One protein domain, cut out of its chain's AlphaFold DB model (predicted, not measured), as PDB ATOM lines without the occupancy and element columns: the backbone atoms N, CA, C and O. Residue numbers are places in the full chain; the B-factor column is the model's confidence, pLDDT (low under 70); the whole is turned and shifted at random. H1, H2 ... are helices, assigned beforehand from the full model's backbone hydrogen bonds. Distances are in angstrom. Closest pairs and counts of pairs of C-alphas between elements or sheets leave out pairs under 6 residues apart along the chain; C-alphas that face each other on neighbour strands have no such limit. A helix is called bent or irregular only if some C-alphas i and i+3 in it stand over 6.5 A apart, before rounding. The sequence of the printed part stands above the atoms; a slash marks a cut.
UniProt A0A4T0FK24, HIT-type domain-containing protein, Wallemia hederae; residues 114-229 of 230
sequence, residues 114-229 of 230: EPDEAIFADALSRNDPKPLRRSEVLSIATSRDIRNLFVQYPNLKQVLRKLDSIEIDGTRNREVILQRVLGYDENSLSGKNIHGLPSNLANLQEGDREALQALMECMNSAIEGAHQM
ATOM      1  N   GLU A 114     157.936 166.994 158.276       89.25
ATOM      2  CA  GLU A 114     157.028 165.852 158.095       89.25
ATOM      3  C   GLU A 114     157.867 164.573 157.922       89.25
ATOM      4  O   GLU A 114     158.801 164.595 157.114       89.25
ATOM      5  N   PRO A 115     157.588 163.476 158.647       90.06
ATOM      6  CA  PRO A 115     158.291 162.219 158.427       90.06
ATOM      7  C   PRO A 115     157.924 161.606 157.067       90.06
ATOM      8  O   PRO A 115     156.778 161.685 156.630       90.06
ATOM      9  N   ASP A 116     158.895 160.958 156.421       88.62
ATOM     10  CA  ASP A 116     158.693 160.257 155.148       88.62
ATOM     11  C   ASP A 116     157.662 159.123 155.304       88.62
ATOM     12  O   ASP A 116     157.761 158.280 156.202       88.62
ATOM     13  N   GLU A 117     156.675 159.082 154.407       87.88
ATOM     14  CA  GLU A 117     155.624 158.065 154.397       87.88
ATOM     15  C   GLU A 117     156.179 156.640 154.243       87.88
ATOM     16  O   GLU A 117     155.593 155.694 154.780       87.88
ATOM     17  N   ALA A 118     157.342 156.482 153.599       86.62
ATOM     18  CA  ALA A 118     158.021 155.198 153.445       86.62
ATOM     19  C   ALA A 118     158.346 154.520 154.793       86.62
ATOM     20  O   ALA A 118     158.272 153.296 154.896       86.62
ATOM     21  N   ILE A 119     158.615 155.302 155.849       86.50
ATOM     22  CA  ILE A 119     158.900 154.808 157.215       86.50
ATOM     23  C   ILE A 119     157.682 154.068 157.804       86.50
ATOM     24  O   ILE A 119     157.804 153.164 158.636       86.50
ATOM     25  N   PHE A 120     156.474 154.418 157.364       84.44
ATOM     26  CA  PHE A 120     155.241 153.800 157.846       84.44
ATOM     27  C   PHE A 120     154.908 152.510 157.090       84.44
ATOM     28  O   PHE A 120     154.335 151.609 157.701       84.44
ATOM     29  N   ALA A 121     155.308 152.412 155.817       85.94
ATOM     30  CA  ALA A 121     154.965 151.320 154.906       85.94
ATOM     31  C   ALA A 121     155.847 150.060 155.030       85.94
ATOM     32  O   ALA A 121     155.417 148.985 154.612       85.94
ATOM     33  N   ASP A 122     157.060 150.161 155.586       84.25
ATOM     34  CA  ASP A 122     157.902 148.982 155.822       84.25
ATOM     35  C   ASP A 122     157.315 148.055 156.909       84.25
ATOM     36  O   ASP A 122     156.845 148.484 157.968       84.25
ATOM     37  N   ALA A 123     157.365 146.754 156.614       82.94
ATOM     38  CA  ALA A 123     156.849 145.676 157.444       82.94
ATOM     39  C   ALA A 123     157.878 145.128 158.448       82.94
ATOM     40  O   ALA A 123     157.464 144.521 159.437       82.94
ATOM     41  N   LEU A 124     159.188 145.325 158.229       84.38
ATOM     42  CA  LEU A 124     160.212 144.930 159.206       84.38
ATOM     43  C   LEU A 124     160.214 145.896 160.396       84.38
ATOM     44  O   LEU A 124     160.078 145.458 161.537       84.38
ATOM     45  N   SER A 125     160.240 147.204 160.134       81.00
ATOM     46  CA  SER A 125     160.132 148.275 161.139       81.00
ATOM     47  C   SER A 125     158.722 148.456 161.728       81.00
ATOM     48  O   SER A 125     158.385 149.508 162.270       81.00
ATOM     49  N   ARG A 126     157.853 147.434 161.660       82.06
ATOM     50  CA  ARG A 126     156.496 147.479 162.238       82.06
ATOM     51  C   ARG A 126     156.502 147.788 163.740       82.06
ATOM     52  O   ARG A 126     155.578 148.444 164.214       82.06
ATOM     53  N   ASN A 127     157.507 147.294 164.461       80.00
ATOM     54  CA  ASN A 127     157.622 147.424 165.915       80.00
ATOM     55  C   ASN A 127     158.546 148.577 166.348       80.00
ATOM     56  O   ASN A 127     158.661 148.832 167.545       80.00
ATOM     57  N   ASP A 128     159.212 149.250 165.405       83.19
ATOM     58  CA  ASP A 128     160.103 150.365 165.722       83.19
ATOM     59  C   ASP A 128     159.284 151.618 166.088       83.19
ATOM     60  O   ASP A 128     158.206 151.838 165.523       83.19
ATOM     61  N   PRO A 129     159.766 152.472 167.012       82.94
ATOM     62  CA  PRO A 129     159.060 153.685 167.414       82.94
ATOM     63  C   PRO A 129     159.017 154.698 166.259       82.94
ATOM     64  O   PRO A 129     159.973 155.441 166.022       82.94
ATOM     65  N   LYS A 130     157.896 154.725 165.533       87.06
ATOM     66  CA  LYS A 130     157.704 155.598 164.367       87.06
ATOM     67  C   LYS A 130     157.563 157.073 164.796       87.06
ATOM     68  O   LYS A 130     156.948 157.352 165.827       87.06
ATOM     69  N   PRO A 131     158.123 158.032 164.033       90.56
ATOM     70  CA  PRO A 131     157.941 159.459 164.298       90.56
ATOM     71  C   PRO A 131     156.477 159.872 164.095       90.56
ATOM     72  O   PRO A 131     155.814 159.371 163.190       90.56
ATOM     73  N   LEU A 132     155.986 160.816 164.904       90.56
ATOM     74  CA  LEU A 132     154.615 161.323 164.780       90.56
ATOM     75  C   LEU A 132     154.437 162.173 163.511       90.56
ATOM     76  O   LEU A 132     155.259 163.046 163.218       90.56
ATOM     77  N   ARG A 133     153.326 161.961 162.804       92.19
ATOM     78  CA  ARG A 133     152.873 162.783 161.668       92.19
ATOM     79  C   ARG A 133     152.329 164.130 162.152       92.19
ATOM     80  O   ARG A 133     151.836 164.263 163.272       92.19
ATOM     81  N   ARG A 134     152.333 165.152 161.297       90.19
ATOM     82  CA  ARG A 134     151.843 166.500 161.636       90.19
ATOM     83  C   ARG A 134     150.359 166.535 162.011       90.19
ATOM     84  O   ARG A 134     149.980 167.340 162.858       90.19
ATOM     85  N   SER A 135     149.533 165.661 161.433       91.12
ATOM     86  CA  SER A 135     148.121 165.480 161.810       91.12
ATOM     87  C   SER A 135     147.966 164.982 163.252       91.12
ATOM     88  O   SER A 135     147.182 165.534 164.021       91.12
ATOM     89  N   GLU A 136     148.766 163.991 163.640       92.75
ATOM     90  CA  GLU A 136     148.803 163.401 164.983       92.75
ATOM     91  C   GLU A 136     149.276 164.435 166.013       92.75
ATOM     92  O   GLU A 136     148.613 164.668 167.025       92.75
ATOM     93  N   VAL A 137     150.373 165.140 165.709       91.75
ATOM     94  CA  VAL A 137     150.911 166.231 166.540       91.75
ATOM     95  C   VAL A 137     149.897 167.371 166.703       91.75
ATOM     96  O   VAL A 137     149.748 167.907 167.803       91.75
ATOM     97  N   LEU A 138     149.159 167.727 165.645       89.81
ATOM     98  CA  LEU A 138     148.098 168.736 165.711       89.81
ATOM     99  C   LEU A 138     146.910 168.264 166.565       89.81
ATOM    100  O   LEU A 138     146.379 169.057 167.344       89.81
ATOM    101  N   SER A 139     146.516 166.992 166.470       93.38
ATOM    102  CA  SER A 139     145.464 166.405 167.312       93.38
ATOM    103  C   SER A 139     145.853 166.433 168.793       93.38
ATOM    104  O   SER A 139     145.120 166.973 169.620       93.38
ATOM    105  N   ILE A 140     147.073 165.996 169.128       93.56
ATOM    106  CA  ILE A 140     147.638 166.083 170.486       93.56
ATOM    107  C   ILE A 140     147.630 167.538 170.992       93.56
ATOM    108  O   ILE A 140     147.168 167.810 172.100       93.56
ATOM    109  N   ALA A 141     148.078 168.494 170.171       90.12
ATOM    110  CA  ALA A 141     148.119 169.912 170.535       90.12
ATOM    111  C   ALA A 141     146.729 170.576 170.660       90.12
ATOM    112  O   ALA A 141     146.596 171.606 171.327       90.12
ATOM    113  N   THR A 142     145.693 170.013 170.028       91.56
ATOM    114  CA  THR A 142     144.318 170.544 170.045       91.56
ATOM    115  C   THR A 142     143.355 169.756 170.936       91.56
ATOM    116  O   THR A 142     142.272 170.269 171.237       91.56
ATOM    117  N   SER A 143     143.758 168.593 171.457       95.44
ATOM    118  CA  SER A 143     143.001 167.796 172.430       95.44
ATOM    119  C   SER A 143     142.508 168.647 173.609       95.44
ATOM    120  O   SER A 143     143.193 169.558 174.092       95.44
ATOM    121  N   ARG A 144     141.276 168.391 174.061       95.56
ATOM    122  CA  ARG A 144     140.711 169.025 175.266       95.56
ATOM    123  C   ARG A 144     141.127 168.269 176.518       95.56
ATOM    124  O   ARG A 144     141.419 168.891 177.531       95.56
ATOM    125  N   ASP A 145     141.229 166.956 176.420       96.19
ATOM    126  CA  ASP A 145     141.426 166.057 177.552       96.19
ATOM    127  C   ASP A 145     142.865 166.140 178.060       96.19
ATOM    128  O   ASP A 145     143.079 166.320 179.254       96.19
ATOM    129  N   ILE A 146     143.846 166.244 177.154       96.12
ATOM    130  CA  ILE A 146     145.237 166.593 177.502       96.12
ATOM    131  C   ILE A 146     145.312 167.972 178.189       96.12
ATOM    132  O   ILE A 146     146.083 168.168 179.129       96.12
ATOM    133  N   ARG A 147     144.489 168.947 177.769       94.56
ATOM    134  CA  ARG A 147     144.437 170.272 178.415       94.56
ATOM    135  C   ARG A 147     143.801 170.217 179.808       94.56
ATOM    136  O   ARG A 147     144.316 170.880 180.706       94.56
ATOM    137  N   ASN A 148     142.762 169.406 180.002       96.19
ATOM    138  CA  ASN A 148     142.151 169.144 181.308       96.19
ATOM    139  C   ASN A 148     143.135 168.423 182.245       96.19
ATOM    140  O   ASN A 148     143.293 168.816 183.401       96.19
ATOM    141  N   LEU A 149     143.879 167.442 181.727       96.12
ATOM    142  CA  LEU A 149     144.909 166.704 182.455       96.12
ATOM    143  C   LEU A 149     146.007 167.634 183.000       96.12
ATOM    144  O   LEU A 149     146.422 167.509 184.149       96.12
ATOM    145  N   PHE A 150     146.419 168.643 182.224       94.44
ATOM    146  CA  PHE A 150     147.355 169.685 182.672       94.44
ATOM    147  C   PHE A 150     146.788 170.690 183.694       94.44
ATOM    148  O   PHE A 150     147.557 171.520 184.195       94.44
ATOM    149  N   VAL A 151     145.484 170.648 183.985       95.25
ATOM    150  CA  VAL A 151     144.846 171.362 185.107       95.25
ATOM    151  C   VAL A 151     144.752 170.449 186.332       95.25
ATOM    152  O   VAL A 151     145.052 170.895 187.436       95.25
ATOM    153  N   GLN A 152     144.406 169.172 186.137       96.12
ATOM    154  CA  GLN A 152     144.333 168.156 187.194       96.12
ATOM    155  C   GLN A 152     145.708 167.840 187.809       96.12
ATOM    156  O   GLN A 152     145.830 167.743 189.027       96.12
ATOM    157  N   TYR A 153     146.751 167.737 186.979       95.62
ATOM    158  CA  TYR A 153     148.107 167.358 187.380       95.62
ATOM    159  C   TYR A 153     149.109 168.500 187.114       95.62
ATOM    160  O   TYR A 153     149.848 168.473 186.123       95.62
ATOM    161  N   PRO A 154     149.189 169.531 187.981       92.88
ATOM    162  CA  PRO A 154     150.033 170.707 187.742       92.88
ATOM    163  C   PRO A 154     151.537 170.382 187.654       92.88
ATOM    164  O   PRO A 154     152.269 171.043 186.909       92.88
ATOM    165  N   ASN A 155     151.999 169.334 188.348       92.38
ATOM    166  CA  ASN A 155     153.391 168.873 188.315       92.38
ATOM    167  C   ASN A 155     153.802 168.245 186.973       92.38
ATOM    168  O   ASN A 155     154.991 168.259 186.644       92.38
ATOM    169  N   LEU A 156     152.853 167.767 186.157       94.00
ATOM    170  CA  LEU A 156     153.116 167.047 184.903       94.00
ATOM    171  C   LEU A 156     154.025 167.842 183.948       94.00
ATOM    172  O   LEU A 156     154.906 167.280 183.303       94.00
ATOM    173  N   LYS A 157     153.906 169.177 183.926       93.38
ATOM    174  CA  LYS A 157     154.774 170.070 183.127       93.38
ATOM    175  C   LYS A 157     156.236 170.070 183.591       93.38
ATOM    176  O   LYS A 157     157.130 170.275 182.773       93.38
ATOM    177  N   GLN A 158     156.494 169.863 184.882       92.56
ATOM    178  CA  GLN A 158     157.852 169.720 185.416       92.56
ATOM    179  C   GLN A 158     158.391 168.306 185.180       92.56
ATOM    180  O   GLN A 158     159.554 168.152 184.815       92.56
ATOM    181  N   VAL A 159     157.543 167.287 185.342       92.19
ATOM    182  CA  VAL A 159     157.884 165.884 185.069       92.19
ATOM    183  C   VAL A 159     158.297 165.704 183.608       92.19
ATOM    184  O   VAL A 159     159.392 165.214 183.348       92.19
ATOM    185  N   LEU A 160     157.507 166.207 182.656       92.31
ATOM    186  CA  LEU A 160     157.841 166.152 181.229       92.31
ATOM    187  C   LEU A 160     159.177 166.837 180.906       92.31
ATOM    188  O   LEU A 160     159.972 166.270 180.169       92.31
ATOM    189  N   ARG A 161     159.494 167.988 181.519       91.81
ATOM    190  CA  ARG A 161     160.813 168.637 181.357       91.81
ATOM    191  C   ARG A 161     161.973 167.784 181.883       91.81
ATOM    192  O   ARG A 161     163.042 167.802 181.289       91.81
ATOM    193  N   LYS A 162     161.773 167.024 182.967       89.31
ATOM    194  CA  LYS A 162     162.779 166.077 183.494       89.31
ATOM    195  C   LYS A 162     162.951 164.838 182.600       89.31
ATOM    196  O   LYS A 162     164.019 164.234 182.621       89.31
ATOM    197  N   LEU A 163     161.912 164.447 181.853       88.44
ATOM    198  CA  LEU A 163     161.961 163.364 180.859       88.44
ATOM    199  C   LEU A 163     162.581 163.814 179.529       88.44
ATOM    200  O   LEU A 163     163.260 163.031 178.866       88.44
ATOM    201  N   ASP A 164     162.364 165.072 179.153       87.50
ATOM    202  CA  ASP A 164     162.994 165.721 178.001       87.50
ATOM    203  C   ASP A 164     164.500 165.934 178.247       87.50
ATOM    204  O   ASP A 164     165.323 165.652 177.383       87.50
ATOM    205  N   SER A 165     164.884 166.280 179.484       85.81
ATOM    206  CA  SER A 165     166.286 166.377 179.919       85.81
ATOM    207  C   SER A 165     166.984 165.022 180.162       85.81
ATOM    208  O   SER A 165     167.966 164.974 180.905       85.81
ATOM    209  N   ILE A 166     166.477 163.907 179.620       82.44
ATOM    210  CA  ILE A 166     167.203 162.626 179.611       82.44
ATOM    211  C   ILE A 166     168.128 162.629 178.392       82.44
ATOM    212  O   ILE A 166     167.715 162.283 177.284       82.44
ATOM    213  N   GLU A 167     169.391 162.993 178.607       69.19
ATOM    214  CA  GLU A 167     170.433 162.877 177.587       69.19
ATOM    215  C   GLU A 167     170.585 161.413 177.143       69.19
ATOM    216  O   GLU A 167     170.643 160.494 177.968       69.19
ATOM    217  N   ILE A 168     170.638 161.187 175.825       61.53
ATOM    218  CA  ILE A 168     170.752 159.849 175.219       61.53
ATOM    219  C   ILE A 168     172.227 159.421 175.187       61.53
ATOM    220  O   ILE A 168     172.796 159.084 174.148       61.53
ATOM    221  N   ASP A 169     172.856 159.442 176.359       53.03
ATOM    222  CA  ASP A 169     174.164 158.839 176.573       53.03
ATOM    223  C   ASP A 169     174.047 157.326 176.367       53.03
ATOM    224  O   ASP A 169     173.303 156.647 177.078       53.03
ATOM    225  N   GLY A 170     174.835 156.770 175.439       52.62
ATOM    226  CA  GLY A 170     174.778 155.362 175.007       52.62
ATOM    227  C   GLY A 170     175.066 154.295 176.080       52.62
ATOM    228  O   GLY A 170     175.221 153.121 175.756       52.62
ATOM    229  N   THR A 171     175.145 154.683 177.355       52.72
ATOM    230  CA  THR A 171     175.202 153.796 178.528       52.72
ATOM    231  C   THR A 171     173.835 153.585 179.195       52.72
ATOM    232  O   THR A 171     173.699 152.684 180.025       52.72
ATOM    233  N   ARG A 172     172.807 154.376 178.845       62.19
ATOM    234  CA  ARG A 172     171.432 154.253 179.353       62.19
ATOM    235  C   ARG A 172     170.428 154.355 178.207       62.19
ATOM    236  O   ARG A 172     170.233 155.424 177.643       62.19
ATOM    237  N   ASN A 173     169.728 153.261 177.900       74.12
ATOM    238  CA  ASN A 173     168.611 153.325 176.959       74.12
ATOM    239  C   ASN A 173     167.471 154.177 177.563       74.12
ATOM    240  O   ASN A 173     166.929 153.838 178.619       74.12
ATOM    241  N   ARG A 174     167.105 155.270 176.878       78.81
ATOM    242  CA  ARG A 174     165.995 156.173 177.234       78.81
ATOM    243  C   ARG A 174     164.675 155.417 177.406       78.81
ATOM    244  O   ARG A 174     163.912 155.725 178.316       78.81
ATOM    245  N   GLU A 175     164.442 154.400 176.584       79.69
ATOM    246  CA  GLU A 175     163.284 153.504 176.647       79.69
ATOM    247  C   GLU A 175     163.168 152.794 178.007       79.69
ATOM    248  O   GLU A 175     162.112 152.820 178.629       79.69
ATOM    249  N   VAL A 176     164.273 152.247 178.529       81.69
ATOM    250  CA  VAL A 176     164.312 151.543 179.827       81.69
ATOM    251  C   VAL A 176     164.070 152.509 180.994       81.69
ATOM    252  O   VAL A 176     163.491 152.126 182.011       81.69
ATOM    253  N   ILE A 177     164.473 153.777 180.858       83.31
ATOM    254  CA  ILE A 177     164.118 154.818 181.836       83.31
ATOM    255  C   ILE A 177     162.612 155.104 181.764       83.31
ATOM    256  O   ILE A 177     161.962 155.128 182.805       83.31
ATOM    257  N   LEU A 178     162.043 155.259 180.564       83.94
ATOM    258  CA  LEU A 178     160.607 155.497 180.379       83.94
ATOM    259  C   LEU A 178     159.749 154.330 180.896       83.94
ATOM    260  O   LEU A 178     158.792 154.575 181.621       83.94
ATOM    261  N   GLN A 179     160.127 153.076 180.630       84.62
ATOM    262  CA  GLN A 179     159.453 151.884 181.166       84.62
ATOM    263  C   GLN A 179     159.416 151.895 182.708       84.62
ATOM    264  O   GLN A 179     158.353 151.708 183.296       84.62
ATOM    265  N   ARG A 180     160.537 152.210 183.377       84.94
ATOM    266  CA  ARG A 180     160.621 152.332 184.853       84.94
ATOM    267  C   ARG A 180     159.850 153.523 185.427       84.94
ATOM    268  O   ARG A 180     159.340 153.453 186.546       84.94
ATOM    269  N   VAL A 181     159.790 154.632 184.691       86.38
ATOM    270  CA  VAL A 181     158.992 155.814 185.056       86.38
ATOM    271  C   VAL A 181     157.499 155.496 184.972       86.38
ATOM    272  O   VAL A 181     156.759 155.819 185.893       86.38
ATOM    273  N   LEU A 182     157.069 154.825 183.902       83.50
ATOM    274  CA  LEU A 182     155.671 154.468 183.657       83.50
ATOM    275  C   LEU A 182     155.211 153.219 184.432       83.50
ATOM    276  O   LEU A 182     154.014 152.960 184.493       83.50
ATOM    277  N   GLY A 183     156.131 152.459 185.034       78.88
ATOM    278  CA  GLY A 183     155.833 151.244 185.805       78.88
ATOM    279  C   GLY A 183     155.705 149.960 184.971       78.88
ATOM    280  O   GLY A 183     155.347 148.920 185.515       78.88
ATOM    281  N   TYR A 184     156.029 150.008 183.676       78.69
ATOM    282  CA  TYR A 184     155.948 148.874 182.744       78.69
ATOM    283  C   TYR A 184     157.196 147.974 182.727       78.69
ATOM    284  O   TYR A 184     157.305 147.103 181.869       78.69
ATOM    285  N   ASP A 185     158.158 148.174 183.635       79.31
ATOM    286  CA  ASP A 185     159.330 147.301 183.742       79.31
ATOM    287  C   ASP A 185     159.092 146.125 184.709       79.31
ATOM    288  O   ASP A 185     158.416 146.259 185.729       79.31
ATOM    289  N   GLU A 186     159.717 144.980 184.417       70.44
ATOM    290  CA  GLU A 186     159.635 143.729 185.192       70.44
ATOM    291  C   GLU A 186     159.839 143.912 186.711       70.44
ATOM    292  O   GLU A 186     159.276 143.170 187.517       70.44
ATOM    293  N   ASN A 187     160.641 144.895 187.137       67.38
ATOM    294  CA  ASN A 187     160.903 145.139 188.556       67.38
ATOM    295  C   ASN A 187     159.744 145.881 189.229       67.38
ATOM    296  O   ASN A 187     159.343 145.477 190.322       67.38
ATOM    297  N   SER A 188     159.172 146.892 188.563       67.19
ATOM    298  CA  SER A 188     157.954 147.581 189.010       67.19
ATOM    299  C   SER A 188     156.776 146.606 189.102       67.19
ATOM    300  O   SER A 188     156.132 146.523 190.147       67.19
ATOM    301  N   LEU A 189     156.564 145.780 188.069       60.44
ATOM    302  CA  LEU A 189     155.526 144.735 188.055       60.44
ATOM    303  C   LEU A 189     155.749 143.667 189.144       60.44
ATOM    304  O   LEU A 189     154.795 143.141 189.713       60.44
ATOM    305  N   SER A 190     157.007 143.382 189.488       63.12
ATOM    306  CA  SER A 190     157.384 142.499 190.599       63.12
ATOM    307  C   SER A 190     157.319 143.168 191.989       63.12
ATOM    308  O   SER A 190     157.711 142.526 192.969       63.12
ATOM    309  N   GLY A 191     156.900 144.434 192.105       57.62
ATOM    310  CA  GLY A 191     156.858 145.175 193.374       57.62
ATOM    311  C   GLY A 191     158.236 145.439 194.002       57.62
ATOM    312  O   GLY A 191     158.339 145.633 195.215       57.62
ATOM    313  N   LYS A 192     159.313 145.399 193.209       58.16
ATOM    314  CA  LYS A 192     160.694 145.615 193.666       58.16
ATOM    315  C   LYS A 192     161.084 147.082 193.511       58.16
ATOM    316  O   LYS A 192     160.705 147.746 192.552       58.16
ATOM    317  N   ASN A 193     161.879 147.580 194.456       55.88
ATOM    318  CA  ASN A 193     162.255 148.992 194.496       55.88
ATOM    319  C   ASN A 193     163.104 149.388 193.268       55.88
ATOM    320  O   ASN A 193     163.990 148.641 192.842       55.88
ATOM    321  N   ILE A 194     162.810 150.548 192.674       61.53
ATOM    322  CA  ILE A 194     163.146 150.860 191.274       61.53
ATOM    323  C   ILE A 194     164.566 151.437 191.173       61.53
ATOM    324  O   ILE A 194     164.795 152.635 190.997       61.53
ATOM    325  N   HIS A 195     165.559 150.558 191.298       58.84
ATOM    326  CA  HIS A 195     166.965 150.932 191.186       58.84
ATOM    327  C   HIS A 195     167.351 151.333 189.750       58.84
ATOM    328  O   HIS A 195     167.087 150.624 188.780       58.84
ATOM    329  N   GLY A 196     168.064 152.457 189.622       67.88
ATOM    330  CA  GLY A 196     168.669 152.892 188.358       67.88
ATOM    331  C   GLY A 196     167.850 153.883 187.523       67.88
ATOM    332  O   GLY A 196     168.081 153.969 186.317       67.88
ATOM    333  N   LEU A 197     166.926 154.636 188.128       74.56
ATOM    334  CA  LEU A 197     166.472 155.918 187.569       74.56
ATOM    335  C   LEU A 197     167.568 156.998 187.724       74.56
ATOM    336  O   LEU A 197     168.369 156.924 188.659       74.56
ATOM    337  N   PRO A 198     167.637 158.005 186.831       75.31
ATOM    338  CA  PRO A 198     168.522 159.156 187.008       75.31
ATOM    339  C   PRO A 198     168.030 160.070 188.148       75.31
ATOM    340  O   PRO A 198     166.841 160.121 188.461       75.31
ATOM    341  N   SER A 199     168.946 160.820 188.769       78.88
ATOM    342  CA  SER A 199     168.694 161.558 190.020       78.88
ATOM    343  C   SER A 199     167.595 162.627 189.931       78.88
ATOM    344  O   SER A 199     166.976 162.951 190.939       78.88
ATOM    345  N   ASN A 200     167.311 163.157 188.737       79.88
ATOM    346  CA  ASN A 200     166.211 164.097 188.486       79.88
ATOM    347  C   ASN A 200     164.812 163.435 188.536       79.88
ATOM    348  O   ASN A 200     163.817 164.136 188.740       79.88
ATOM    349  N   LEU A 201     164.740 162.107 188.376       82.25
ATOM    350  CA  LEU A 201     163.516 161.290 188.338       82.25
ATOM    351  C   LEU A 201     163.391 160.312 189.521       82.25
ATOM    352  O   LEU A 201     162.343 159.700 189.692       82.25
ATOM    353  N   ALA A 202     164.423 160.177 190.359       78.69
ATOM    354  CA  ALA A 202     164.421 159.264 191.510       78.69
ATOM    355  C   ALA A 202     163.306 159.550 192.542       78.69
ATOM    356  O   ALA A 202     162.888 158.640 193.250       78.69
ATOM    357  N   ASN A 203     162.803 160.789 192.591       82.44
ATOM    358  CA  ASN A 203     161.772 161.253 193.530       82.44
ATOM    359  C   ASN A 203     160.396 161.471 192.857       82.44
ATOM    360  O   ASN A 203     159.678 162.398 193.229       82.44
ATOM    361  N   LEU A 204     160.050 160.689 191.826       84.69
ATOM    362  CA  LEU A 204     158.700 160.696 191.235       84.69
ATOM    363  C   LEU A 204     157.669 160.143 192.228       84.69
ATOM    364  O   LEU A 204     157.873 159.064 192.786       84.69
ATOM    365  N   GLN A 205     156.561 160.859 192.419       87.44
ATOM    366  CA  GLN A 205     155.443 160.402 193.247       87.44
ATOM    367  C   GLN A 205     154.491 159.502 192.446       87.44
ATOM    368  O   GLN A 205     154.482 159.539 191.218       87.44
ATOM    369  N   GLU A 206     153.639 158.731 193.126       87.00
ATOM    370  CA  GLU A 206     152.668 157.862 192.441       87.00
ATOM    371  C   GLU A 206     151.699 158.666 191.558       87.00
ATOM    372  O   GLU A 206     151.476 158.317 190.405       87.00
ATOM    373  N   GLY A 207     151.246 159.832 192.032       90.06
ATOM    374  CA  GLY A 207     150.441 160.759 191.228       90.06
ATOM    375  C   GLY A 207     151.175 161.356 190.014       90.06
ATOM    376  O   GLY A 207     150.522 161.765 189.060       90.06
ATOM    377  N   ASP A 208     152.517 161.377 189.993       90.88
ATOM    378  CA  ASP A 208     153.273 161.729 188.778       90.88
ATOM    379  C   ASP A 208     153.256 160.569 187.760       90.88
ATOM    380  O   ASP A 208     153.279 160.813 186.553       90.88
ATOM    381  N   ARG A 209     153.206 159.311 188.228       89.81
ATOM    382  CA  ARG A 209     153.099 158.106 187.381       89.81
ATOM    383  C   ARG A 209     151.707 157.994 186.775       89.81
ATOM    384  O   ARG A 209     151.595 157.858 185.559       89.81
ATOM    385  N   GLU A 210     150.674 158.143 187.601       91.69
ATOM    386  CA  GLU A 210     149.267 158.210 187.190       91.69
ATOM    387  C   GLU A 210     149.060 159.303 186.126       91.69
ATOM    388  O   GLU A 210     148.525 159.035 185.051       91.69
ATOM    389  N   ALA A 211     149.591 160.511 186.359       94.25
ATOM    390  CA  ALA A 211     149.529 161.614 185.399       94.25
ATOM    391  C   ALA A 211     150.208 161.301 184.052       94.25
ATOM    392  O   ALA A 211     149.735 161.751 183.009       94.25
ATOM    393  N   LEU A 212     151.317 160.552 184.052       94.00
ATOM    394  CA  LEU A 212     152.014 160.145 182.828       94.00
ATOM    395  C   LEU A 212     151.299 159.007 182.088       94.00
ATOM    396  O   LEU A 212     151.259 159.027 180.858       94.00
ATOM    397  N   GLN A 213     150.720 158.042 182.807       92.88
ATOM    398  CA  GLN A 213     149.910 156.970 182.219       92.88
ATOM    399  C   GLN A 213     148.641 157.545 181.577       92.88
ATOM    400  O   GLN A 213     148.389 157.303 180.397       92.88
ATOM    401  N   ALA A 214     147.912 158.399 182.301       94.62
ATOM    402  CA  ALA A 214     146.741 159.102 181.783       94.62
ATOM    403  C   ALA A 214     147.089 160.030 180.603       94.62
ATOM    404  O   ALA A 214     146.306 160.149 179.662       94.62
ATOM    405  N   LEU A 215     148.277 160.655 180.594       95.88
ATOM    406  CA  LEU A 215     148.752 161.426 179.439       95.88
ATOM    407  C   LEU A 215     148.982 160.532 178.219       95.88
ATOM    408  O   LEU A 215     148.587 160.912 177.119       95.88
ATOM    409  N   MET A 216     149.601 159.365 178.403       93.25
ATOM    410  CA  MET A 216     149.848 158.408 177.324       93.25
ATOM    411  C   MET A 216     148.534 157.895 176.721       93.25
ATOM    412  O   MET A 216     148.391 157.881 175.501       93.25
ATOM    413  N   GLU A 217     147.550 157.555 177.556       94.38
ATOM    414  CA  GLU A 217     146.200 157.180 177.118       94.38
ATOM    415  C   GLU A 217     145.518 158.325 176.347       94.38
ATOM    416  O   GLU A 217     145.120 158.142 175.196       94.38
ATOM    417  N   CYS A 218     145.492 159.542 176.910       96.31
ATOM    418  CA  CYS A 218     144.923 160.721 176.247       96.31
ATOM    419  C   CYS A 218     145.619 161.067 174.915       96.31
ATOM    420  O   CYS A 218     144.977 161.589 174.000       96.31
ATOM    421  N   MET A 219     146.926 160.810 174.797       95.06
ATOM    422  CA  MET A 219     147.677 160.981 173.551       95.06
ATOM    423  C   MET A 219     147.311 159.910 172.523       95.06
ATOM    424  O   MET A 219     147.061 160.259 171.371       95.06
ATOM    425  N   ASN A 220     147.215 158.640 172.926       93.69
ATOM    426  CA  ASN A 220     146.833 157.547 172.031       93.69
ATOM    427  C   ASN A 220     145.425 157.761 171.457       93.69
ATOM    428  O   ASN A 220     145.263 157.737 170.240       93.69
ATOM    429  N   SER A 221     144.431 158.103 172.287       95.06
ATOM    430  CA  SER A 221     143.077 158.415 171.800       95.06
ATOM    431  C   SER A 221     143.041 159.629 170.858       95.06
ATOM    432  O   SER A 221     142.244 159.660 169.919       95.06
ATOM    433  N   ALA A 222     143.916 160.624 171.056       94.88
ATOM    434  CA  ALA A 222     144.042 161.758 170.136       94.88
ATOM    435  C   ALA A 222     144.682 161.360 168.788       94.88
ATOM    436  O   ALA A 222     144.279 161.881 167.747       94.88
ATOM    437  N   ILE A 223     145.648 160.434 168.788       93.44
ATOM    438  CA  ILE A 223     146.274 159.879 167.577       93.44
ATOM    439  C   ILE A 223     145.260 159.029 166.795       93.44
ATOM    440  O   ILE A 223     145.024 159.287 165.616       93.44
ATOM    441  N   GLU A 224     144.588 158.086 167.457       91.62
ATOM    442  CA  GLU A 224     143.562 157.226 166.848       91.62
ATOM    443  C   GLU A 224     142.383 158.036 166.291       91.62
ATOM    444  O   GLU A 224     141.851 157.718 165.226       91.62
ATOM    445  N   GLY A 225     141.986 159.111 166.981       88.06
ATOM    446  CA  GLY A 225     140.979 160.053 166.494       88.06
ATOM    447  C   GLY A 225     141.428 160.844 165.259       88.06
ATOM    448  O   GLY A 225     140.592 161.177 164.423       88.06
ATOM    449  N   ALA A 226     142.732 161.102 165.097       86.75
ATOM    450  CA  ALA A 226     143.269 161.760 163.906       86.75
ATOM    451  C   ALA A 226     143.211 160.841 162.675       86.75
ATOM    452  O   ALA A 226     142.818 161.294 161.601       86.75
ATOM    453  N   HIS A 227     143.537 159.551 162.834       85.31
ATOM    454  CA  HIS A 227     143.451 158.550 161.757       85.31
ATOM    455  C   HIS A 227     142.012 158.276 161.295       85.31
ATOM    456  O   HIS A 227     141.804 157.851 160.165       85.31
ATOM    457  N   GLN A 228     141.012 158.531 162.143       78.00
ATOM    458  CA  GLN A 228     139.587 158.383 161.808       78.00
ATOM    459  C   GLN A 228     138.991 159.590 161.057       78.00
ATOM    460  O   GLN A 228     137.835 159.530 160.639       78.00
ATOM    461  N   MET A 229     139.740 160.689 160.901       63.19
ATOM    462  CA  MET A 229     139.282 161.926 160.243       63.19
ATOM    463  C   MET A 229     139.979 162.216 158.901       63.19
ATOM    464  O   MET A 229     139.775 163.294 158.337       63.19
TER     465      MET A 229
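AT A GLANCE: This is residues 114 to 229 of the 230 residues of the protein "HIT-type domain-containing protein" of Wallemia hederae (UniProt A0A4T0FK24). One long helix, H8, is the spine of the domain, and four shorter helices, H3, H4, H5 and H6, pack on parts of it; H4 runs alongside it the opposite way, H3 packs at a steep tilt on its residues 219 to 227, and H5 with its first residue, Leu 156, and H6 with its last, Leu 182, come closest to it nearer its first end and point away from it at steep angles. H1 and H2 make a small hook away from this body, with residues 121 to 127 sticking out. The 116 printed residues hold eight named helices, H1 to H8 in chain order, and no named strand; the class is all helix. The whole is only just compact, close to loose, with a radius of gyration of the C-alphas of 15.9 A and spans of 42 by 37 by 26 A.

HOW THE PARTS SIT: H1, residues 118 to 121, and H2, residues 124 to 127, are close but not clearly touching, with the C-alphas of Ile 119 and Ser 125 closest at 7.7 A. H2 is irregular: C-alphas 124 and 127 are 7.6 A apart, against about 5 A in a regular helix. H3, residues 134 to 142, touches residues 219 to 227 of the hub, H8, residues 206 to 227, at a steep tilt of 52 degrees, opposite ways; the closest C-alphas are those of Glu 136 and Ile 223, 5.1 A. H4, residues 145 to 152, touches H8 at a shallow tilt of 18 degrees, opposite ways, with C-alphas 146 and 218 closest at 6.0 A. H5, residues 156 to 164, is about perpendicular to H8 at 81 degrees and touches it, closest at C-alphas 156 and 211, 6.5 A. H6, residues 174 to 182, touches H8 at a steep tilt of 67 degrees, only just short of about perpendicular, with C-alphas 182 and 209 closest at 5.8 A. The helix packing is mostly crossed: of these four pairs, 1 is at a shallow tilt. H7, residues 186 to 189, is near H6, with C-alphas 180 and 188 closest at 6.9 A, and is apart from H8. Every O i to N i+4 pair is within hydrogen-bond range in H3, H4, H6 and H8, and 4 of 5 in H5; H1, H2 and H7 are too short for such a pair.

IN THESE COORDINATES: H1 begins at C-alpha 118, (158.021, 155.198, 153.445). H3 spans 12.0 A, H4 10.3 A, H5 12.1 A and H6 12.3 A. H8 spans 32.0 A, from C-alpha 206 at (152.668, 157.862, 192.441) to C-alpha 227 at (143.451, 158.550, 161.757).

THE WHOLE: The C-alphas of Asn 193 and Met 229 are the two farthest apart, 43.2 A. The printed part has no cut. The link from H7 to H8, residues 190 to 205, is long. Mean pLDDT of the printed part is 84.2; residues 167 to 172, 187 to 196 and 229 are under 70.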